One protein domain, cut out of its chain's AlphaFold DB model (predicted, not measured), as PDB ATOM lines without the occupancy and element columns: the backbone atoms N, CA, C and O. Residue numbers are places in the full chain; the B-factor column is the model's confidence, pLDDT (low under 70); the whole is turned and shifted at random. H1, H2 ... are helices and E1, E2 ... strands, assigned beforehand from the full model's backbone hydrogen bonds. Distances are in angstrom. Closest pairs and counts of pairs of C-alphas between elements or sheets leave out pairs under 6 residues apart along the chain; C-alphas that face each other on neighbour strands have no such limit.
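AT A GLANCE: This is residues 3 to 165 of the 351 residues of the protein "DNA mismatch repair protein MutL" of Pseudomonas cannabina (UniProt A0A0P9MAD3). What would one see first in this model? Helix H2 runs through the middle, with H1 folded back beside it, H3 and H4 making a corner round it, and the small two-stranded hairpin E1 and E2 by its residues 40 to 48. H5 runs from H4 and one end of H2 toward one end of the longest axis, and H7, which touches no helix, lies toward the opposite end, with the short H6 on H4 before it. What is it made of, and how large is it? The printed part has 163 residues, with two named strands and seven named helices in the order E1, E2, H1, H2, H3, H4, H5, H6, H7; its class is mostly helix, and its one sheet, E1 - E2, is antiparallel. It is only just loose, close to compact, with a radius of gyration of the C-alphas of 18.6 A, and it spans 60 by 41 by 26 A.

HOW THE PARTS SIT: How do the strands stand? E1, residues 11 to 13, and E2, residues 19 to 22, are a hairpin of antiparallel neighbours, with 159 degrees between their directions. N 12 and O 20 are 3.0 A apart and N 20 and O 12 are 2.8 A apart, both within hydrogen-bond range. The closest C-alphas of E1 and H2, residues 33 to 49, are those of Thr 13 and Glu 47, 6.1 A apart. Which helices touch H2 along its length? H1, residues 23 to 30, forms a helical hairpin with it, opposite ways at a shallow tilt of 32 degrees, only just short of steep, and their closest C-alphas, Leu 29 and Thr 36, are 5.7 A apart. H3, residues 61 to 73, touches residues 42 to 49 of H2 at a steep tilt of 48 degrees, opposite ways, with the closest C-alphas, Ala 49 and Phe 67, at 5.2 A. H4, residues 75 to 95, touches it with residues 78 to 86, opposite ways at a steep tilt of 49 degrees, with the closest C-alphas, Phe 41 and Arg 78, at 7.0 A. What follows H4? H5, residues 103 to 119, touches H4 at a steep tilt of 64 degrees, opposite ways, with the closest C-alphas, Thr 90 and Trp 105, at 6.6 A. H5 and H2 only just touch, and only at their ends, with 3 pairs of C-alphas within 8 A, the closest being Pro 33 and Ala 104 at 6.0 A. H6, residues 134 to 137, touches H4, with the closest C-alphas, Lys 88 and Val 136, at 5.0 A. What of the last helix and the backbones? H7, residues 145 to 157, is apart from H6 and from both strands. Every O i to N i+4 pair is within hydrogen-bond range in H2, H3, H4, H5 and H7; H1 has 1 of 4, beside 4 of 5 O i to N i+3 pairs, and H6 is too short for an O i to N i+4 pair.

IN THESE COORDINATES: Where does the first element begin? E1 begins at C-alpha 11, at (209.180, 179.748, 248.728). Before it, residues 3 to 4 make a short parallel pairing with residues 21 to 22 of E2. How long are the longer helices? H4 measures 30.2 A from first to last C-alpha, H5 24.9 A, H2 24.3 A, H7 18.3 A and H3 18.2 A. H2 begins at C-alpha 33, at (206.842, 188.610, 233.562). Where does the last element end? H7 ends at C-alpha 157, at (210.322, 183.021, 267.481).

THE WHOLE: How far does it reach? The two C-alphas farthest apart, those of Arg 121 and Asp 157, are 61.6 A apart. Is it continuous, and which links are long? The printed part, residues 3 to 165, has no cut. The links H2 to H3, 11 residues, and H5 to H6, 14 residues, are long. Where is confidence low? The mean pLDDT of the printed part is 78.2, and 28 residues are under 70, among them residues 3 to 9, 55 to 58, 97 to 101, 114 to 117 and 125 to 128.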
ATOM      1  N   LEU A   3     203.736 187.568 250.669       50.91
ATOM      2  CA  LEU A   3     205.032 187.993 250.145       50.91
ATOM      3  C   LEU A   3     205.993 188.175 251.323       50.91
ATOM      4  O   LEU A   3     205.672 188.922 252.246       50.91
ATOM      5  N   GLY A   4     207.144 187.503 251.299       58.75
ATOM      6  CA  GLY A   4     208.127 187.540 252.390       58.75
ATOM      7  C   GLY A   4     209.555 187.756 251.895       58.75
ATOM      8  O   GLY A   4     209.828 187.658 250.704       58.75
ATOM      9  N   GLU A   5     210.487 188.046 252.795       59.25
ATOM     10  CA  GLU A   5     211.919 188.134 252.491       59.25
ATOM     11  C   GLU A   5     212.633 186.987 253.205       59.25
ATOM     12  O   GLU A   5     212.447 186.792 254.402       59.25
ATOM     13  N   SER A   6     213.394 186.189 252.457       57.50
ATOM     14  CA  SER A   6     214.198 185.091 252.993       57.50
ATOM     15  C   SER A   6     215.574 185.109 252.338       57.50
ATOM     16  O   SER A   6     215.702 185.407 251.150       57.50
ATOM     17  N   ASN A   7     216.603 184.789 253.117       56.47
ATOM     18  CA  ASN A   7     217.972 184.682 252.615       56.47
ATOM     19  C   ASN A   7     218.276 183.289 252.044       56.47
ATOM     20  O   ASN A   7     219.297 183.118 251.386       56.47
ATOM     21  N   THR A   8     217.425 182.297 252.316       57.88
ATOM     22  CA  THR A   8     217.731 180.878 252.073       57.88
ATOM     23  C   THR A   8     216.662 180.137 251.275       57.88
ATOM     24  O   THR A   8     216.991 179.148 250.629       57.88
ATOM     25  N   SER A   9     215.408 180.600 251.284       68.38
ATOM     26  CA  SER A   9     214.282 179.902 250.648       68.38
ATOM     27  C   SER A   9     213.576 180.785 249.619       68.38
ATOM     28  O   SER A   9     213.274 181.957 249.869       68.38
ATOM     29  N   GLU A  10     213.296 180.208 248.451       83.06
ATOM     30  CA  GLU A  10     212.596 180.880 247.347       83.06
ATOM     31  C   GLU A  10     211.070 180.880 247.552       83.06
ATOM     32  O   GLU A  10     210.394 181.848 247.190       83.06
ATOM     33  N   ALA A  11     210.542 179.846 248.212       85.06
ATOM     34  CA  ALA A  11     209.180 179.748 248.728       85.06
ATOM     35  C   ALA A  11     209.159 178.871 249.996       85.06
ATOM     36  O   ALA A  11     210.139 178.182 250.283       85.06
ATOM     37  N   TRP A  12     208.095 178.979 250.795       84.88
ATOM     38  CA  TRP A  12     207.849 178.105 251.947       84.88
ATOM     39  C   TRP A  12     206.365 178.082 252.334       84.88
ATOM     40  O   TRP A  12     205.614 179.022 252.056       84.88
ATOM     41  N   THR A  13     205.929 177.022 253.003       82.44
ATOM     42  CA  THR A  13     204.543 176.794 253.429       82.44
ATOM     43  C   THR A  13     204.517 176.142 254.807       82.44
ATOM     44  O   THR A  13     205.433 175.409 255.160       82.44
ATOM     45  N   ASP A  14     203.458 176.364 255.586       76.12
ATOM     46  CA  ASP A  14     203.167 175.542 256.776       76.12
ATOM     47  C   ASP A  14     202.311 174.302 256.442       76.12
ATOM     48  O   ASP A  14     201.880 173.564 257.335       76.12
ATOM     49  N   GLY A  15     202.005 174.112 255.154       75.44
ATOM     50  CA  GLY A  15     201.171 173.038 254.625       75.44
ATOM     51  C   GLY A  15     199.689 173.159 254.982       75.44
ATOM     52  O   GLY A  15     198.936 172.215 254.740       75.44
ATOM     53  N   LYS A  16     199.249 174.271 255.594       77.62
ATOM     54  CA  LYS A  16     197.876 174.418 256.111       77.62
ATOM     55  C   LYS A  16     197.273 175.796 255.891       77.62
ATOM     56  O   LYS A  16     196.164 175.894 255.375       77.62
ATOM     57  N   THR A  17     197.944 176.844 256.350       74.25
ATOM     58  CA  THR A  17     197.375 178.189 256.471       74.25
ATOM     59  C   THR A  17     198.014 179.197 255.532       74.25
ATOM     60  O   THR A  17     197.349 180.167 255.160       74.25
ATOM     61  N   TYR A  18     199.260 178.985 255.097       78.94
ATOM     62  CA  TYR A  18     199.911 179.912 254.183       78.94
ATOM     63  C   TYR A  18     200.921 179.247 253.256       78.94
ATOM     64  O   TYR A  18     201.567 178.269 253.598       78.94
ATOM     65  N   LEU A  19     201.102 179.892 252.105       85.19
ATOM     66  CA  LEU A  19     202.225 179.711 251.197       85.19
ATOM     67  C   LEU A  19     202.824 181.096 250.956       85.19
ATOM     68  O   LEU A  19     202.101 182.046 250.608       85.19
ATOM     69  N   ALA A  20     204.123 181.207 251.195       84.06
ATOM     70  CA  ALA A  20     204.910 182.414 251.053       84.06
ATOM     71  C   ALA A  20     205.893 182.275 249.887       84.06
ATOM     72  O   ALA A  20     206.498 181.224 249.696       84.06
ATOM     73  N   ILE A  21     206.051 183.352 249.117       86.00
ATOM     74  CA  ILE A  21     207.038 183.444 248.034       86.00
ATOM     75  C   ILE A  21     207.989 184.590 248.346       86.00
ATOM     76  O   ILE A  21     207.570 185.665 248.795       86.00
ATOM     77  N   ASN A  22     209.274 184.366 248.091       84.94
ATOM     78  CA  ASN A  22     210.301 185.366 248.299       84.94
ATOM     79  C   ASN A  22     210.078 186.588 247.393       84.94
ATOM     80  O   ASN A  22     209.900 186.473 246.176       84.94
ATOM     81  N   ARG A  23     210.138 187.786 247.980       85.94
ATOM     82  CA  ARG A  23     209.913 189.061 247.293       85.94
ATOM     83  C   ARG A  23     210.830 189.248 246.092       85.94
ATOM     84  O   ARG A  23     210.420 189.859 245.110       85.94
ATOM     85  N   THR A  24     212.054 188.726 246.164       86.69
ATOM     86  CA  THR A  24     213.051 188.876 245.099       86.69
ATOM     87  C   THR A  24     212.629 188.142 243.829       86.69
ATOM     88  O   THR A  24     212.864 188.654 242.739       86.69
ATOM     89  N   ILE A  25     211.925 187.010 243.948       88.88
ATOM     90  CA  ILE A  25     211.325 186.300 242.810       88.88
ATOM     91  C   ILE A  25     210.211 187.144 242.200       88.88
ATOM     92  O   ILE A  25     210.211 187.397 240.999       88.88
ATOM     93  N   VAL A  26     209.295 187.650 243.025       87.25
ATOM     94  CA  VAL A  26     208.151 188.443 242.549       87.25
ATOM     95  C   VAL A  26     208.599 189.748 241.885       87.25
ATOM     96  O   VAL A  26     208.001 190.180 240.903       87.25
ATOM     97  N   GLN A  27     209.694 190.357 242.345       87.75
ATOM     98  CA  GLN A  27     210.269 191.551 241.719       87.75
ATOM     99  C   GLN A  27     210.735 191.313 240.272       87.75
ATOM    100  O   GLN A  27     210.667 192.248 239.468       87.75
ATOM    101  N   ARG A  28     211.118 190.079 239.906       89.81
ATOM    102  CA  ARG A  28     211.504 189.710 238.528       89.81
ATOM    103  C   ARG A  28     210.339 189.813 237.540       89.81
ATOM    104  O   ARG A  28     210.580 189.939 236.342       89.81
ATOM    105  N   LEU A  29     209.087 189.876 238.013       86.12
ATOM    106  CA  LEU A  29     207.917 190.114 237.156       86.12
ATOM    107  C   LEU A  29     208.014 191.431 236.375       86.12
ATOM    108  O   LEU A  29     207.405 191.550 235.318       86.12
ATOM    109  N   LYS A  30     208.779 192.413 236.872       81.62
ATOM    110  CA  LYS A  30     208.988 193.693 236.178       81.62
ATOM    111  C   LYS A  30     209.799 193.547 234.888       81.62
ATOM    112  O   LYS A  30     209.553 194.290 233.946       81.62
ATOM    113  N   SER A  31     210.772 192.638 234.862       82.94
ATOM    114  CA  SER A  31     211.679 192.444 233.724       82.94
ATOM    115  C   SER A  31     211.266 191.255 232.860       82.94
ATOM    116  O   SER A  31     211.213 191.359 231.636       82.94
ATOM    117  N   GLU A  32     210.933 190.130 233.493       86.06
ATOM    118  CA  GLU A  32     210.632 188.862 232.827       86.06
ATOM    119  C   GLU A  32     209.289 188.280 233.309       86.06
ATOM    120  O   GLU A  32     209.264 187.231 233.959       86.06
ATOM    121  N   PRO A  33     208.156 188.939 233.008       85.50
ATOM    122  CA  PRO A  33     206.842 188.610 233.562       85.50
ATOM    123  C   PRO A  33     206.425 187.157 233.311       85.50
ATOM    124  O   PRO A  33     206.094 186.452 234.257       85.50
ATOM    125  N   MET A  34     206.505 186.675 232.066       86.25
ATOM    126  CA  MET A  34     206.055 185.320 231.711       86.25
ATOM    127  C   MET A  34     206.929 184.220 232.309       86.25
ATOM    128  O   MET A  34     206.415 183.275 232.907       86.25
ATOM    129  N   LYS A  35     208.257 184.351 232.191       88.81
ATOM    130  CA  LYS A  35     209.200 183.382 232.768       88.81
ATOM    131  C   LYS A  35     209.044 183.316 234.283       88.81
ATOM    132  O   LYS A  35     208.965 182.233 234.855       88.81
ATOM    133  N   THR A  36     208.945 184.480 234.921       91.38
ATOM    134  CA  THR A  36     208.807 184.579 236.373       91.38
ATOM    135  C   THR A  36     207.460 184.038 236.842       91.38
ATOM    136  O   THR A  36     207.422 183.315 237.831       91.38
ATOM    137  N   ALA A  37     206.359 184.316 236.137       90.75
ATOM    138  CA  ALA A  37     205.059 183.736 236.461       90.75
ATOM    139  C   ALA A  37     205.086 182.206 236.345       90.75
ATOM    140  O   ALA A  37     204.634 181.522 237.259       90.75
ATOM    141  N   ALA A  38     205.663 181.656 235.269       91.06
ATOM    142  CA  ALA A  38     205.774 180.204 235.081       91.06
ATOM    143  C   ALA A  38     206.570 179.552 236.209       91.06
ATOM    144  O   ALA A  38     206.163 178.529 236.762       91.06
ATOM    145  N   TYR A  39     207.663 180.200 236.595       92.88
ATOM    146  CA  TYR A  39     208.482 179.789 237.718       92.88
ATOM    147  C   TYR A  39     207.725 179.866 239.058       92.88
ATOM    148  O   TYR A  39     207.770 178.916 239.832       92.88
ATOM    149  N   ILE A  40     206.943 180.925 239.302       92.38
ATOM    150  CA  ILE A  40     206.074 181.047 240.486       92.38
ATOM    151  C   ILE A  40     205.048 179.910 240.549       92.38
ATOM    152  O   ILE A  40     204.862 179.334 241.617       92.38
ATOM    153  N   PHE A  41     204.404 179.539 239.436       91.81
ATOM    154  CA  PHE A  41     203.496 178.384 239.431       91.81
ATOM    155  C   PHE A  41     204.230 177.079 239.763       91.81
ATOM    156  O   PHE A  41     203.705 176.274 240.528       91.81
ATOM    157  N   GLY A  42     205.453 176.894 239.257       90.62
ATOM    158  CA  GLY A  42     206.299 175.755 239.621       90.62
ATOM    159  C   GLY A  42     206.641 175.720 241.115       90.62
ATOM    160  O   GLY A  42     206.548 174.664 241.737       90.62
ATOM    161  N   LEU A  43     206.958 176.872 241.715       91.00
ATOM    162  CA  LEU A  43     207.161 176.985 243.164       91.00
ATOM    163  C   LEU A  43     205.885 176.646 243.938       91.00
ATOM    164  O   LEU A  43     205.943 175.933 244.932       91.00
ATOM    165  N   VAL A  44     204.717 177.098 243.477       90.25
ATOM    166  CA  VAL A  44     203.446 176.754 244.128       90.25
ATOM    167  C   VAL A  44     203.193 175.247 244.080       90.25
ATOM    168  O   VAL A  44     202.808 174.668 245.091       90.25
ATOM    169  N   GLU A  45     203.442 174.590 242.948       90.50
ATOM    170  CA  GLU A  45     203.341 173.129 242.844       90.50
ATOM    171  C   GLU A  45     204.326 172.413 243.776       90.50
ATOM    172  O   GLU A  45     203.949 171.433 244.420       90.50
ATOM    173  N   HIS A  46     205.555 172.926 243.893       89.94
ATOM    174  CA  HIS A  46     206.568 172.418 244.817       89.94
ATOM    175  C   HIS A  46     206.097 172.505 246.272       89.94
ATOM    176  O   HIS A  46     206.093 171.503 246.986       89.94
ATOM    177  N   GLU A  47     205.644 173.682 246.708       87.56
ATOM    178  CA  GLU A  47     205.162 173.884 248.075       87.56
ATOM    179  C   GLU A  47     203.890 173.078 248.365       87.56
ATOM    180  O   GLU A  47     203.722 172.572 249.465       87.56
ATOM    181  N   VAL A  48     203.003 172.887 247.387       87.19
ATOM    182  CA  VAL A  48     201.820 172.023 247.557       87.19
ATOM    183  C   VAL A  48     202.204 170.539 247.657       87.19
ATOM    184  O   VAL A  48     201.501 169.765 248.310       87.19
ATOM    185  N   ALA A  49     203.313 170.118 247.040       87.19
ATOM    186  CA  ALA A  49     203.819 168.749 247.159       87.19
ATOM    187  C   ALA A  49     204.388 168.441 248.560       87.19
ATOM    188  O   ALA A  49     204.393 167.272 248.983       87.19
ATOM    189  N   HIS A  50     204.800 169.476 249.304       77.88
ATOM    190  CA  HIS A  50     205.066 169.384 250.738       77.88
ATOM    191  C   HIS A  50     203.739 169.203 251.490       77.88
ATOM    192  O   HIS A  50     202.962 170.133 251.677       77.88
ATOM    193  N   GLN A  51     203.454 167.979 251.944       70.06
ATOM    194  CA  GLN A  51     202.293 167.680 252.797       70.06
ATOM    195  C   GLN A  51     202.552 168.099 254.259       70.06
ATOM    196  O   GLN A  51     202.475 167.279 255.174       70.06
ATOM    197  N   GLY A  52     202.902 169.365 254.492       69.00
ATOM    198  CA  GLY A  52     203.260 169.885 255.813       69.00
ATOM    199  C   GLY A  52     204.136 171.135 255.753       69.00
ATOM    200  O   GLY A  52     204.251 171.763 254.707       69.00
ATOM    201  N   ASP A  53     204.741 171.486 256.890       73.00
ATOM    202  CA  ASP A  53     205.675 172.614 257.002       73.00
ATOM    203  C   ASP A  53     206.951 172.326 256.190       73.00
ATOM    204  O   ASP A  53     207.675 171.372 256.491       73.00
ATOM    205  N   SER A  54     207.211 173.125 255.152       70.38
ATOM    206  CA  SER A  54     208.329 172.906 254.225       70.38
ATOM    207  C   SER A  54     209.671 173.410 254.757       70.38
ATOM    208  O   SER A  54     210.713 173.008 254.247       70.38
ATOM    209  N   LEU A  55     209.690 174.206 255.833       64.75
ATOM    210  CA  LEU A  55     210.934 174.754 256.394       64.75
ATOM    211  C   LEU A  55     211.820 173.699 257.075       64.75
ATOM    212  O   LEU A  55     213.016 173.922 257.245       64.75
ATOM    213  N   ALA A  56     211.246 172.565 257.482       54.91
ATOM    214  CA  ALA A  56     211.952 171.489 258.180       54.91
ATOM    215  C   ALA A  56     211.947 170.153 257.412       54.91
ATOM    216  O   ALA A  56     212.368 169.135 257.963       54.91
ATOM    217  N   CYS A  57     211.452 170.136 256.169       61.19
ATOM    218  CA  CYS A  57     211.201 168.909 255.415       61.19
ATOM    219  C   CYS A  57     212.209 168.718 254.270       61.19
ATOM    220  O   CYS A  57     212.564 169.667 253.576       61.19
ATOM    221  N   GLY A  58     212.670 167.480 254.068       63.06
ATOM    222  CA  GLY A  58     213.501 167.098 252.920       63.06
ATOM    223  C   GLY A  58     212.669 166.628 251.722       63.06
ATOM    224  O   GLY A  58     211.459 166.436 251.824       63.06
ATOM    225  N   HIS A  59     213.325 166.398 250.584       80.25
ATOM    226  CA  HIS A  59     212.695 165.863 249.370       80.25
ATOM    227  C   HIS A  59     212.926 164.352 249.270       80.25
ATOM    228  O   HIS A  59     213.892 163.896 248.664       80.25
ATOM    229  N   ASP A  60     212.069 163.571 249.923       73.62
ATOM    230  CA  ASP A  60     212.100 162.110 249.835       73.62
ATOM    231  C   ASP A  60     211.428 161.586 248.550       73.62
ATOM    232  O   ASP A  60     210.841 162.331 247.763       73.62
ATOM    233  N   GLU A  61     211.512 160.278 248.307       71.50
ATOM    234  CA  GLU A  61     210.892 159.641 247.136       71.50
ATOM    235  C   GLU A  61     209.378 159.908 247.067       71.50
ATOM    236  O   GLU A  61     208.825 160.165 245.996       71.50
ATOM    237  N   ALA A  62     208.710 159.938 248.224       75.94
ATOM    238  CA  ALA A  62     207.291 160.240 248.308       75.94
ATOM    239  C   ALA A  62     206.986 161.691 247.894       75.94
ATOM    240  O   ALA A  62     205.977 161.936 247.227       75.94
ATOM    241  N   PHE A  63     207.838 162.654 248.254       83.81
ATOM    242  CA  PHE A  63     207.767 164.025 247.757       83.81
ATOM    243  C   PHE A  63     207.920 164.074 246.236       83.81
ATOM    244  O   PHE A  63     207.067 164.664 245.571       83.81
ATOM    245  N   TYR A  64     208.947 163.428 245.675       81.44
ATOM    246  CA  TYR A  64     209.187 163.459 244.230       81.44
ATOM    247  C   TYR A  64     208.030 162.859 243.434       81.44
ATOM    248  O   TYR A  64     207.623 163.445 242.432       81.44
ATOM    249  N   GLN A  65     207.449 161.753 243.905       81.69
ATOM    250  CA  GLN A  65     206.281 161.152 243.262       81.69
ATOM    251  C   GLN A  65     205.078 162.105 243.283       81.69
ATOM    252  O   GLN A  65     204.429 162.309 242.258       81.69
ATOM    253  N   ARG A  66     204.802 162.751 244.426       88.75
ATOM    254  CA  ARG A  66     203.714 163.739 244.526       88.75
ATOM    255  C   ARG A  66     203.947 164.931 243.612       88.75
ATOM    256  O   ARG A  66     203.022 165.342 242.917       88.75
ATOM    257  N   PHE A  67     205.156 165.485 243.616       89.25
ATOM    258  CA  PHE A  67     205.509 166.620 242.774       89.25
ATOM    259  C   PHE A  67     205.357 166.271 241.289       89.25
ATOM    260  O   PHE A  67     204.677 166.989 240.565       89.25
ATOM    261  N   HIS A  68     205.885 165.120 240.862       91.06
ATOM    262  CA  HIS A  68     205.718 164.599 239.507       91.06
ATOM    263  C   HIS A  68     204.238 164.502 239.103       91.06
ATOM    264  O   HIS A  68     203.827 165.047 238.074       91.06
ATOM    265  N   ASP A  69     203.419 163.860 239.937       91.00
ATOM    266  CA  ASP A  69     202.005 163.635 239.638       91.00
ATOM    267  C   ASP A  69     201.209 164.947 239.608       91.00
ATOM    268  O   ASP A  69     200.336 165.126 238.755       91.00
ATOM    269  N   ILE A  70     201.518 165.889 240.507       90.75
ATOM    270  CA  ILE A  70     200.937 167.237 240.503       90.75
ATOM    271  C   ILE A  70     201.331 167.967 239.220       90.75
ATOM    272  O   ILE A  70     200.444 168.444 238.514       90.75
ATOM    273  N   SER A  71     202.617 168.020 238.877       89.44
ATOM    274  CA  SER A  71     203.099 168.799 237.737       89.44
ATOM    275  C   SER A  71     202.592 168.287 236.392       89.44
ATOM    276  O   SER A  71     202.353 169.110 235.505       89.44
ATOM    277  N   LEU A  72     202.393 166.971 236.232       90.88
ATOM    278  CA  LEU A  72     201.775 166.398 235.032       90.88
ATOM    279  C   LEU A  72     200.268 166.639 234.994       90.88
ATOM    280  O   LEU A  72     199.743 167.139 233.999       90.88
ATOM    281  N   ARG A  73     199.561 166.316 236.083       92.31
ATOM    282  CA  ARG A  73     198.098 166.440 236.143       92.31
ATOM    283  C   ARG A  73     197.639 167.891 236.029       92.31
ATOM    284  O   ARG A  73     196.606 168.154 235.421       92.31
ATOM    285  N   MET A  74     198.397 168.821 236.605       90.19
ATOM    286  CA  MET A  74     198.083 170.248 236.609       90.19
ATOM    287  C   MET A  74     198.692 171.000 235.425       90.19
ATOM    288  O   MET A  74     198.433 172.191 235.299       90.19
ATOM    289  N   ALA A  75     199.438 170.350 234.523       88.25
ATOM    290  CA  ALA A  75     200.027 171.027 233.366       88.25
ATOM    291  C   ALA A  75     198.997 171.787 232.496       88.25
ATOM    292  O   ALA A  75     199.273 172.941 232.153       88.25
ATOM    293  N   PRO A  76     197.806 171.228 232.177       85.81
ATOM    294  CA  PRO A  76     196.789 171.961 231.421       85.81
ATOM    295  C   PRO A  76     196.247 173.171 232.193       85.81
ATOM    296  O   PRO A  76     196.106 174.258 231.633       85.81
ATOM    297  N   GLU A  77     196.001 173.006 233.494       86.62
ATOM    298  CA  GLU A  77     195.500 174.082 234.352       86.62
ATOM    299  C   GLU A  77     196.541 175.182 234.539       86.62
ATOM    300  O   GLU A  77     196.210 176.358 234.444       86.62
ATOM    301  N   ARG A  78     197.817 174.831 234.721       88.81
ATOM    302  CA  ARG A  78     198.933 175.783 234.782       88.81
ATOM    303  C   ARG A  78     198.989 176.629 233.516       88.81
ATOM    304  O   ARG A  78     199.117 177.847 233.609       88.81
ATOM    305  N   GLN A  79     198.833 176.013 232.343       86.50
ATOM    306  CA  GLN A  79     198.796 176.744 231.077       86.50
ATOM    307  C   GLN A  79     197.582 177.680 230.989       86.50
ATOM    308  O   GLN A  79     197.711 178.821 230.543       86.50
ATOM    309  N   ARG A  80     196.410 177.236 231.456       83.81
ATOM    310  CA  ARG A  80     195.204 178.072 231.511       83.81
ATOM    311  C   ARG A  80     195.369 179.251 232.474       83.81
ATOM    312  O   ARG A  80     195.101 180.395 232.109       83.81
ATOM    313  N   PHE A  81     195.855 179.000 233.687       86.00
ATOM    314  CA  PHE A  81     196.101 180.034 234.690       86.00
ATOM    315  C   PHE A  81     197.194 181.008 234.269       86.00
ATOM    316  O   PHE A  81     197.089 182.183 234.603       86.00
ATOM    317  N   MET A  82     198.186 180.570 233.492       87.88
ATOM    318  CA  MET A  82     199.175 181.462 232.890       87.88
ATOM    319  C   MET A  82     198.511 182.525 232.011       87.88
ATOM    320  O   MET A  82     198.839 183.706 232.103       87.88
ATOM    321  N   HIS A  83     197.537 182.122 231.193       82.62
ATOM    322  CA  HIS A  83     196.800 183.049 230.340       82.62
ATOM    323  C   HIS A  83     195.917 184.004 231.152       82.62
ATOM    324  O   HIS A  83     195.970 185.218 230.945       82.62
ATOM    325  N   LYS A  84     195.163 183.476 232.127       84.50
ATOM    326  CA  LYS A  84     194.350 184.300 233.041       84.50
ATOM    327  C   LYS A  84     195.207 185.300 233.811       84.50
ATOM    328  O   LYS A  84     194.836 186.465 233.945       84.50
ATOM    329  N   TRP A  85     196.367 184.856 234.288       88.75
ATOM    330  CA  TRP A  85     197.334 185.698 234.973       88.75
ATOM    331  C   TRP A  85     197.848 186.804 234.055       88.75
ATOM    332  O   TRP A  85     197.818 187.963 234.455       88.75
ATOM    333  N   LEU A  86     198.251 186.476 232.823       86.75
ATOM    334  CA  LEU A  86     198.748 187.456 231.858       86.75
ATOM    335  C   LEU A  86     197.700 188.540 231.578       86.75
ATOM    336  O   LEU A  86     198.013 189.724 231.668       86.75
ATOM    337  N   MET A  87     196.451 188.132 231.328       81.81
ATOM    338  CA  MET A  87     195.312 189.038 231.149       81.81
ATOM    339  C   MET A  87     195.121 189.954 232.362       81.81
ATOM    340  O   MET A  87     195.097 191.178 232.220       81.81
ATOM    341  N   LYS A  88     195.043 189.376 233.569       83.31
ATOM    342  CA  LYS A  88     194.871 190.134 234.815       83.31
ATOM    343  C   LYS A  88     196.012 191.122 235.039       83.31
ATOM    344  O   LYS A  88     195.764 192.282 235.354       83.31
ATOM    345  N   TYR A  89     197.247 190.667 234.859       84.12
ATOM    346  CA  TYR A  89     198.455 191.451 235.075       84.12
ATOM    347  C   TYR A  89     198.484 192.688 234.172       84.12
ATOM    348  O   TYR A  89     198.668 193.801 234.663       84.12
ATOM    349  N   THR A  90     198.221 192.527 232.873       80.75
ATOM    350  CA  THR A  90     198.187 193.659 231.938       80.75
ATOM    351  C   THR A  90     197.027 194.613 232.214       80.75
ATOM    352  O   THR A  90     197.235 195.824 232.214       80.75
ATOM    353  N   THR A  91     195.827 194.099 232.515       76.19
ATOM    354  CA  THR A  91     194.653 194.944 232.789       76.19
ATOM    355  C   THR A  91     194.813 195.734 234.088       76.19
ATOM    356  O   THR A  91     194.466 196.911 234.139       76.19
ATOM    357  N   SER A  92     195.394 195.136 235.132       77.94
ATOM    358  CA  SER A  92     195.707 195.852 236.373       77.94
ATOM    359  C   SER A  92     196.757 196.948 236.163       77.94
ATOM    360  O   SER A  92     196.597 198.045 236.688       77.94
ATOM    361  N   MET A  93     197.787 196.699 235.350       76.81
ATOM    362  CA  MET A  93     198.802 197.712 235.026       76.81
ATOM    363  C   MET A  93     198.214 198.905 234.256       76.81
ATOM    364  O   MET A  93     198.557 200.049 234.552       76.81
ATOM    365  N   GLU A  94     197.299 198.648 233.317       74.31
ATOM    366  CA  GLU A  94     196.558 199.690 232.591       74.31
ATOM    367  C   GLU A  94     195.687 200.534 233.535       74.31
ATOM    368  O   GLU A  94     195.696 201.763 233.451       74.31
ATOM    369  N   MET A  95     194.979 199.891 234.473       71.38
ATOM    370  CA  MET A  95     194.155 200.576 235.478       71.38
ATOM    371  C   MET A  95     194.975 201.452 236.439       71.38
ATOM    372  O   MET A  95     194.480 202.476 236.900       71.38
ATOM    373  N   GLU A  96     196.233 201.096 236.710       70.94
ATOM    374  CA  GLU A  96     197.168 201.898 237.514       70.94
ATOM    375  C   GLU A  96     197.792 203.078 236.738       70.94
ATOM    376  O   GLU A  96     198.690 203.753 237.244       70.94
ATOM    377  N   GLY A  97     197.357 203.336 235.497       61.91
ATOM    378  CA  GLY A  97     197.858 204.435 234.667       61.91
ATOM    379  C   GLY A  97     199.271 204.214 234.123       61.91
ATOM    380  O   GLY A  97     199.860 205.123 233.530       61.91
ATOM    381  N   LYS A  98     199.837 203.014 234.289       63.28
ATOM    382  CA  LYS A  98     201.112 202.651 233.667       63.28
ATOM    383  C   LYS A  98     200.835 202.340 232.200       63.28
ATOM    384  O   LYS A  98     200.011 201.483 231.889       63.28
ATOM    385  N   LYS A  99     201.513 203.048 231.284       55.41
ATOM    386  CA  LYS A  99     201.407 202.758 229.847       55.41
ATOM    387  C   LYS A  99     201.724 201.285 229.622       55.41
ATOM    388  O   LYS A  99     202.738 200.783 230.102       55.41
ATOM    389  N   ALA A 100     200.838 200.623 228.893       56.22
ATOM    390  CA  ALA A 100     200.914 199.208 228.589       56.22
ATOM    391  C   ALA A 100     202.011 198.967 227.534       56.22
ATOM    392  O   ALA A 100     201.760 198.821 226.342       56.22
ATOM    393  N   THR A 101     203.265 199.044 227.970       56.88
ATOM    394  CA  THR A 101     204.457 198.831 227.150       56.88
ATOM    395  C   THR A 101     205.307 197.729 227.779       56.88
ATOM    396  O   THR A 101     205.307 197.542 228.994       56.88
ATOM    397  N   GLY A 102     206.017 196.962 226.950       70.00
ATOM    398  CA  GLY A 102     206.933 195.913 227.409       70.00
ATOM    399  C   GLY A 102     206.515 194.488 227.044       70.00
ATOM    400  O   GLY A 102     205.525 194.250 226.348       70.00
ATOM    401  N   SER A 103     207.319 193.530 227.509       73.31
ATOM    402  CA  SER A 103     207.266 192.121 227.101       73.31
ATOM    403  C   SER A 103     205.916 191.455 227.383       73.31
ATOM    404  O   SER A 103     205.377 190.813 226.491       73.31
ATOM    405  N   ALA A 104     205.302 191.675 228.554       72.25
ATOM    406  CA  ALA A 104     203.979 191.117 228.879       72.25
ATOM    407  C   ALA A 104     202.886 191.524 227.874       72.25
ATOM    408  O   ALA A 104     202.041 190.710 227.510       72.25
ATOM    409  N   TRP A 105     202.900 192.773 227.405       75.38
ATOM    410  CA  TRP A 105     201.888 193.251 226.463       75.38
ATOM    411  C   TRP A 105     202.113 192.690 225.057       75.38
ATOM    412  O   TRP A 105     201.160 192.316 224.374       75.38
ATOM    413  N   GLY A 106     203.380 192.569 224.644       73.88
ATOM    414  CA  GLY A 106     203.759 191.882 223.409       73.88
ATOM    415  C   GLY A 106     203.292 190.425 223.395       73.88
ATOM    416  O   GLY A 106     202.657 189.995 222.434       73.88
ATOM    417  N   GLU A 107     203.518 189.697 224.489       77.25
ATOM    418  CA  GLU A 107     203.066 188.311 224.660       77.25
ATOM    419  C   GLU A 107     201.538 188.203 224.608       77.25
ATOM    420  O   GLU A 107     200.990 187.395 223.855       77.25
ATOM    421  N   LEU A 108     200.825 189.080 225.322       75.44
ATOM    422  CA  LEU A 108     199.365 189.099 225.278       75.44
ATOM    423  C   LEU A 108     198.840 189.363 223.861       75.44
ATOM    424  O   LEU A 108     197.883 188.732 223.406       75.44
ATOM    425  N   HIS A 109     199.466 190.297 223.150       75.62
ATOM    426  CA  HIS A 109     199.101 190.612 221.780       75.62
ATOM    427  C   HIS A 109     199.301 189.409 220.845       75.62
ATOM    428  O   HIS A 109     198.432 189.130 220.015       75.62
ATOM    429  N   LEU A 110     200.413 188.678 220.981       73.88
ATOM    430  CA  LEU A 110     200.671 187.457 220.213       73.88
ATOM    431  C   LEU A 110     199.611 186.388 220.491       73.88
ATOM    432  O   LEU A 110     199.060 185.822 219.545       73.88
ATOM    433  N   VAL A 111     199.254 186.178 221.760       74.81
ATOM    434  CA  VAL A 111     198.207 185.227 222.161       74.81
ATOM    435  C   VAL A 111     196.854 185.586 221.534       74.81
ATOM    436  O   VAL A 111     196.247 184.757 220.853       74.81
ATOM    437  N   ARG A 112     196.414 186.846 221.653       71.69
ATOM    438  CA  ARG A 112     195.159 187.320 221.036       71.69
ATOM    439  C   ARG A 112     195.172 187.186 219.508       71.69
ATOM    440  O   ARG A 112     194.154 186.883 218.881       71.69
ATOM    441  N   ARG A 113     196.331 187.390 218.875       71.75
ATOM    442  CA  ARG A 113     196.489 187.253 217.420       71.75
ATOM    443  C   ARG A 113     196.289 185.809 216.953       71.75
ATOM    444  O   ARG A 113     195.628 185.589 215.939       71.75
ATOM    445  N   VAL A 114     196.813 184.831 217.692       67.88
ATOM    446  CA  VAL A 114     196.602 183.402 217.396       67.88
ATOM    447  C   VAL A 114     195.110 183.054 217.430       67.88
ATOM    448  O   VAL A 114     194.620 182.375 216.524       67.88
ATOM    449  N   GLY A 115     194.374 183.587 218.407       69.06
ATOM    450  CA  GLY A 115     192.932 183.379 218.525       69.06
ATOM    451  C   GLY A 115     192.117 183.964 217.378       69.06
ATOM    452  O   GLY A 115     191.368 183.263 216.690       69.06
ATOM    453  N   THR A 116     192.353 185.240 217.067       66.88
ATOM    454  CA  THR A 116     191.675 185.926 215.950       66.88
ATOM    455  C   THR A 116     191.925 185.262 214.592       66.88
ATOM    456  O   THR A 116     191.026 185.221 213.751       66.88
ATOM    457  N   GLY A 117     193.113 184.692 214.367       68.38
ATOM    458  CA  GLY A 117     193.424 183.929 213.156       68.38
ATOM    459  C   GLY A 117     192.617 182.633 213.013       68.38
ATOM    460  O   GLY A 117     192.232 182.275 211.898       68.38
ATOM    461  N   ARG A 118     192.320 181.946 214.122       74.38
ATOM    462  CA  ARG A 118     191.501 180.721 214.140       74.38
ATOM    463  C   ARG A 118     190.024 181.016 213.935       74.38
ATOM    464  O   ARG A 118     189.398 180.364 213.100       74.38
ATOM    465  N   MET A 119     189.510 182.057 214.590       76.00
ATOM    466  CA  MET A 119     188.128 182.506 214.404       76.00
ATOM    467  C   MET A 119     187.844 182.892 212.950       76.00
ATOM    468  O   MET A 119     186.829 182.490 212.387       76.00
ATOM    469  N   LYS A 120     188.786 183.577 212.284       78.25
ATOM    470  CA  LYS A 120     188.694 183.883 210.842       78.25
ATOM    471  C   LYS A 120     188.615 182.638 209.949       78.25
ATOM    472  O   LYS A 120     188.169 182.743 208.812       78.25
ATOM    473  N   ARG A 121     189.044 181.474 210.443       79.56
ATOM    474  CA  ARG A 121     188.982 180.173 209.755       79.56
ATOM    475  C   ARG A 121     187.810 179.302 210.232       79.56
ATOM    476  O   ARG A 121     187.777 178.121 209.906       79.56
ATOM    477  N   GLY A 122     186.869 179.858 211.004       78.56
ATOM    478  CA  GLY A 122     185.709 179.136 211.540       78.56
ATOM    479  C   GLY A 122     186.042 178.138 212.655       78.56
ATOM    480  O   GLY A 122     185.205 177.311 213.002       78.56
ATOM    481  N   LEU A 123     187.260 178.192 213.200       76.88
ATOM    482  CA  LEU A 123     187.687 177.360 214.320       76.88
ATOM    483  C   LEU A 123     187.425 178.089 215.637       76.88
ATOM    484  O   LEU A 123     187.483 179.319 215.694       76.88
ATOM    485  N   SER A 124     187.202 177.320 216.704       71.25
ATOM    486  CA  SER A 124     187.205 177.873 218.056       71.25
ATOM    487  C   SER A 124     188.546 178.545 218.351       71.25
ATOM    488  O   SER A 124     189.599 178.158 217.809       71.25
ATOM    489  N   ASP A 125     188.489 179.561 219.209       67.88
ATOM    490  CA  ASP A 125     189.677 180.240 219.701       67.88
ATOM    491  C   ASP A 125     190.673 179.210 220.281       67.88
ATOM    492  O   ASP A 125     190.284 178.151 220.781       67.88
ATOM    493  N   ALA A 126     191.972 179.470 220.131       66.00
ATOM    494  CA  ALA A 126     193.005 178.613 220.711       66.00
ATOM    495  C   ALA A 126     192.931 178.614 222.238       66.00
ATOM    496  O   ALA A 126     193.313 177.624 222.859       66.00
ATOM    497  N   ILE A 127     192.473 179.724 222.819       69.25
ATOM    498  CA  ILE A 127     192.327 179.898 224.256       69.25
ATOM    499  C   ILE A 127     190.978 180.566 224.522       69.25
ATOM    500  O   ILE A 127     190.575 181.461 223.787       69.25
ATOM    501  N   GLU A 128     190.272 180.105 225.552       69.56
ATOM    502  CA  GLU A 128     188.989 180.680 225.963       69.56
ATOM    503  C   GLU A 128     189.137 182.171 226.314       69.56
ATOM    504  O   GLU A 128     190.134 182.592 226.914       69.56
ATOM    505  N   ASP A 129     188.137 182.974 225.938       70.56
ATOM    506  CA  ASP A 129     188.044 184.368 226.375       70.56
ATOM    507  C   ASP A 129     187.613 184.413 227.846       70.56
ATOM    508  O   ASP A 129     186.431 184.426 228.184       70.56
ATOM    509  N   ASP A 130     188.612 184.431 228.723       74.25
ATOM    510  CA  ASP A 130     188.442 184.501 230.172       74.25
ATOM    511  C   ASP A 130     188.354 185.954 230.690       74.25
ATOM    512  O   ASP A 130     188.504 186.197 231.887       74.25
ATOM    513  N   SER A 131     188.125 186.956 229.830       72.75
ATOM    514  CA  SER A 131     188.068 188.368 230.256       72.75
ATOM    515  C   SER A 131     186.952 188.660 231.269       72.75
ATOM    516  O   SER A 131     187.116 189.507 232.149       72.75
ATOM    517  N   ALA A 132     185.841 187.927 231.177       77.81
ATOM    518  CA  ALA A 132     184.723 187.985 232.116       77.81
ATOM    519  C   ALA A 132     184.892 187.062 233.339       77.81
ATOM    520  O   ALA A 132     184.041 187.078 234.231       77.81
ATOM    521  N   ASP A 133     185.960 186.260 233.409       81.69
ATOM    522  CA  ASP A 133     186.194 185.366 234.543       81.69
ATOM    523  C   ASP A 133     186.344 186.187 235.843       81.69
ATOM    524  O   ASP A 133     187.029 187.220 235.849       81.69
ATOM    525  N   PRO A 134     185.731 185.768 236.967       82.50
ATOM    526  CA  PRO A 134     185.865 186.454 238.250       82.50
ATOM    527  C   PRO A 134     187.319 186.676 238.688       82.50
ATOM    528  O   PRO A 134     187.621 187.707 239.281       82.50
ATOM    529  N   ILE A 135     188.240 185.764 238.374       79.38
ATOM    530  CA  ILE A 135     189.669 185.894 238.697       79.38
ATOM    531  C   ILE A 135     190.291 187.085 237.954       79.38
ATOM    532  O   ILE A 135     191.148 187.787 238.497       79.38
ATOM    533  N   VAL A 136     189.844 187.340 236.723       78.56
ATOM    534  CA  VAL A 136     190.341 188.438 235.887       78.56
ATOM    535  C   VAL A 136     189.635 189.754 236.237       78.56
ATOM    536  O   VAL A 136     190.275 190.799 236.350       78.56
ATOM    537  N   SER A 137     188.330 189.719 236.485       78.00
ATOM    538  CA  SER A 137     187.512 190.924 236.668       78.00
ATOM    539  C   SER A 137     187.476 191.465 238.105       78.00
ATOM    540  O   SER A 137     187.386 192.678 238.290       78.00
ATOM    541  N   THR A 138     187.601 190.619 239.133       82.06
ATOM    542  CA  THR A 138     187.469 191.054 240.538       82.06
ATOM    543  C   THR A 138     188.665 191.914 240.972       82.06
ATOM    544  O   THR A 138     189.806 191.570 240.643       82.06
ATOM    545  N   PRO A 139     188.466 193.018 241.716       77.62
ATOM    546  CA  PRO A 139     189.566 193.783 242.304       77.62
ATOM    547  C   PRO A 139     190.460 192.908 243.188       77.62
ATOM    548  O   PRO A 139     189.980 191.995 243.859       77.62
ATOM    549  N   VAL A 140     191.765 193.187 243.195       74.81
ATOM    550  CA  VAL A 140     192.704 192.483 244.079       74.81
ATOM    551  C   VAL A 140     192.379 192.872 245.531       74.81
ATOM    552  O   VAL A 140     192.354 194.070 245.818       74.81
ATOM    553  N   PRO A 141     192.111 191.912 246.438       77.31
ATOM    554  CA  PRO A 141     191.844 192.216 247.842       77.31
ATOM    555  C   PRO A 141     193.024 192.932 248.514       77.31
ATOM    556  O   PRO A 141     194.182 192.667 248.182       77.31
ATOM    557  N   GLU A 142     192.737 193.796 249.490       76.81
ATOM    558  CA  GLU A 142     193.775 194.424 250.314       76.81
ATOM    559  C   GLU A 142     194.573 193.383 251.117       76.81
ATOM    560  O   GLU A 142     194.070 192.315 251.479       76.81
ATOM    561  N   GLN A 143     195.843 193.691 251.393       76.31
ATOM    562  CA  GLN A 143     196.725 192.801 252.149       76.31
ATOM    563  C   GLN A 143     196.315 192.731 253.628       76.31
ATOM    564  O   GLN A 143     196.191 193.753 254.299       76.31
ATOM    565  N   ASP A 144     196.186 191.514 254.164       81.56
ATOM    566  CA  ASP A 144     195.935 191.294 255.593       81.56
ATOM    567  C   ASP A 144     197.227 191.482 256.409       81.56
ATOM    568  O   ASP A 144     198.017 190.557 256.634       81.56
ATOM    569  N   MET A 145     197.431 192.715 256.875       80.06
ATOM    570  CA  MET A 145     198.581 193.099 257.696       80.06
ATOM    571  C   MET A 145     198.628 192.374 259.050       80.06
ATOM    572  O   MET A 145     199.714 192.172 259.604       80.06
ATOM    573  N   ALA A 146     197.482 191.946 259.590       81.62
ATOM    574  CA  ALA A 146     197.415 191.243 260.870       81.62
ATOM    575  C   ALA A 146     197.844 189.774 260.737       81.62
ATOM    576  O   ALA A 146     198.482 189.222 261.640       81.62
ATOM    577  N   LEU A 147     197.517 189.125 259.618       80.12
ATOM    578  CA  LEU A 147     198.035 187.798 259.283       80.12
ATOM    579  C   LEU A 147     199.550 187.834 259.043       80.12
ATOM    580  O   LEU A 147     200.273 187.029 259.631       80.12
ATOM    581  N   LEU A 148     200.034 188.801 258.253       78.88
ATOM    582  CA  LEU A 148     201.467 188.987 257.991       78.88
ATOM    583  C   LEU A 148     202.262 189.179 259.287       78.88
ATOM    584  O   LEU A 148     203.284 188.525 259.494       78.88
ATOM    585  N   SER A 149     201.761 190.021 260.193       79.50
ATOM    586  CA  SER A 149     202.411 190.282 261.482       79.50
ATOM    587  C   SER A 149     202.506 189.024 262.350       79.50
ATOM    588  O   SER A 149     203.554 188.766 262.939       79.50
ATOM    589  N   ARG A 150     201.444 188.206 262.395       82.94
ATOM    590  CA  ARG A 150     201.438 186.938 263.144       82.94
ATOM    591  C   ARG A 150     202.445 185.931 262.595       82.94
ATOM    592  O   ARG A 150     203.136 185.282 263.374       82.94
ATOM    593  N   ILE A 151     202.537 185.808 261.273       79.31
ATOM    594  CA  ILE A 151     203.470 184.872 260.633       79.31
ATOM    595  C   ILE A 151     204.912 185.329 260.836       79.31
ATOM    596  O   ILE A 151     205.744 184.525 261.246       79.31
ATOM    597  N   ASN A 152     205.195 186.620 260.647       78.00
ATOM    598  CA  ASN A 152     206.527 187.173 260.885       78.00
ATOM    599  C   ASN A 152     206.971 186.979 262.340       78.00
ATOM    600  O   ASN A 152     208.095 186.543 262.567       78.00
ATOM    601  N   ALA A 153     206.086 187.220 263.315       79.88
ATOM    602  CA  ALA A 153     206.372 186.954 264.725       79.88
ATOM    603  C   ALA A 153     206.722 185.475 264.970       79.88
ATOM    604  O   ALA A 153     207.744 185.179 265.580       79.88
ATOM    605  N   GLY A 154     205.943 184.544 264.410       81.12
ATOM    606  CA  GLY A 154     206.231 183.113 264.529       81.12
ATOM    607  C   GLY A 154     207.554 182.688 263.874       81.12
ATOM    608  O   GLY A 154     208.237 181.804 264.389       81.12
ATOM    609  N   LEU A 155     207.944 183.308 262.756       75.88
ATOM    610  CA  LEU A 155     209.226 183.036 262.093       75.88
ATOM    611  C   LEU A 155     210.423 183.575 262.893       75.88
ATOM    612  O   LEU A 155     211.474 182.931 262.917       75.88
ATOM    613  N   ILE A 156     210.253 184.718 263.564       79.25
ATOM    614  CA  ILE A 156     211.243 185.286 264.491       79.25
ATOM    615  C   ILE A 156     211.403 184.372 265.711       79.25
ATOM    616  O   ILE A 156     212.530 184.017 266.051       79.25
ATOM    617  N   ASP A 157     210.300 183.925 266.320       81.12
ATOM    618  CA  ASP A 157     210.322 183.021 267.481       81.12
ATOM    619  C   ASP A 157     211.020 181.686 267.166       81.12
ATOM    620  O   ASP A 157     211.718 181.123 268.009       81.12
ATOM    621  N   LYS A 158     210.871 181.186 265.931       78.44
ATOM    622  CA  LYS A 158     211.565 179.985 265.437       78.44
ATOM    623  C   LYS A 158     213.033 180.233 265.043       78.44
ATOM    624  O   LYS A 158     213.712 179.284 264.662       78.44
ATOM    625  N   GLY A 159     213.522 181.475 265.094       75.00
ATOM    626  CA  GLY A 159     214.892 181.843 264.720       75.00
ATOM    627  C   GLY A 159     215.197 181.753 263.220       75.00
ATOM    628  O   GLY A 159     216.364 181.757 262.834       75.00
ATOM    629  N   VAL A 160     214.169 181.658 262.370       72.44
ATOM    630  CA  VAL A 160     214.310 181.500 260.907       72.44
ATOM    631  C   VAL A 160     214.423 182.859 260.206       72.44
ATOM    632  O   VAL A 160     214.916 182.945 259.084       72.44
ATOM    633  N   CYS A 161     213.992 183.935 260.869       63.97
ATOM    634  CA  CYS A 161     214.026 185.294 260.339       63.97
ATOM    635  C   CYS A 161     214.693 186.243 261.350       63.97
ATOM    636  O   CYS A 161     214.427 186.122 262.549       63.97
ATOM    637  N   PRO A 162     215.553 187.183 260.912       69.12
ATOM    638  CA  PRO A 162     216.105 188.190 261.807       69.12
ATOM    639  C   PRO A 162     214.999 189.089 262.373       69.12
ATOM    640  O   PRO A 162     213.939 189.268 261.769       69.12
ATOM    641  N   LEU A 163     215.274 189.691 263.532       72.56
ATOM    642  CA  LEU A 163     214.406 190.726 264.085       72.56
ATOM    643  C   LEU A 163     214.236 191.863 263.062       72.56
ATOM    644  O   LEU A 163     215.215 192.229 262.401       72.56
ATOM    645  N   PRO A 164     213.026 192.439 262.930       69.62
ATOM    646  CA  PRO A 164     212.797 193.564 262.042       69.62
ATOM    647  C   PRO A 164     213.779 194.699 262.362       69.62
ATOM    648  O   PRO A 164     214.001 194.985 263.544       69.62
ATOM    649  N   PRO A 165     214.358 195.362 261.347       72.62
ATOM    650  CA  PRO A 165     215.200 196.524 261.572       72.62
ATOM    651  C   PRO A 165     214.430 197.609 262.326       72.62
ATOM    652  O   PRO A 165     213.253 197.855 262.049       72.62
TER     653      PRO A 165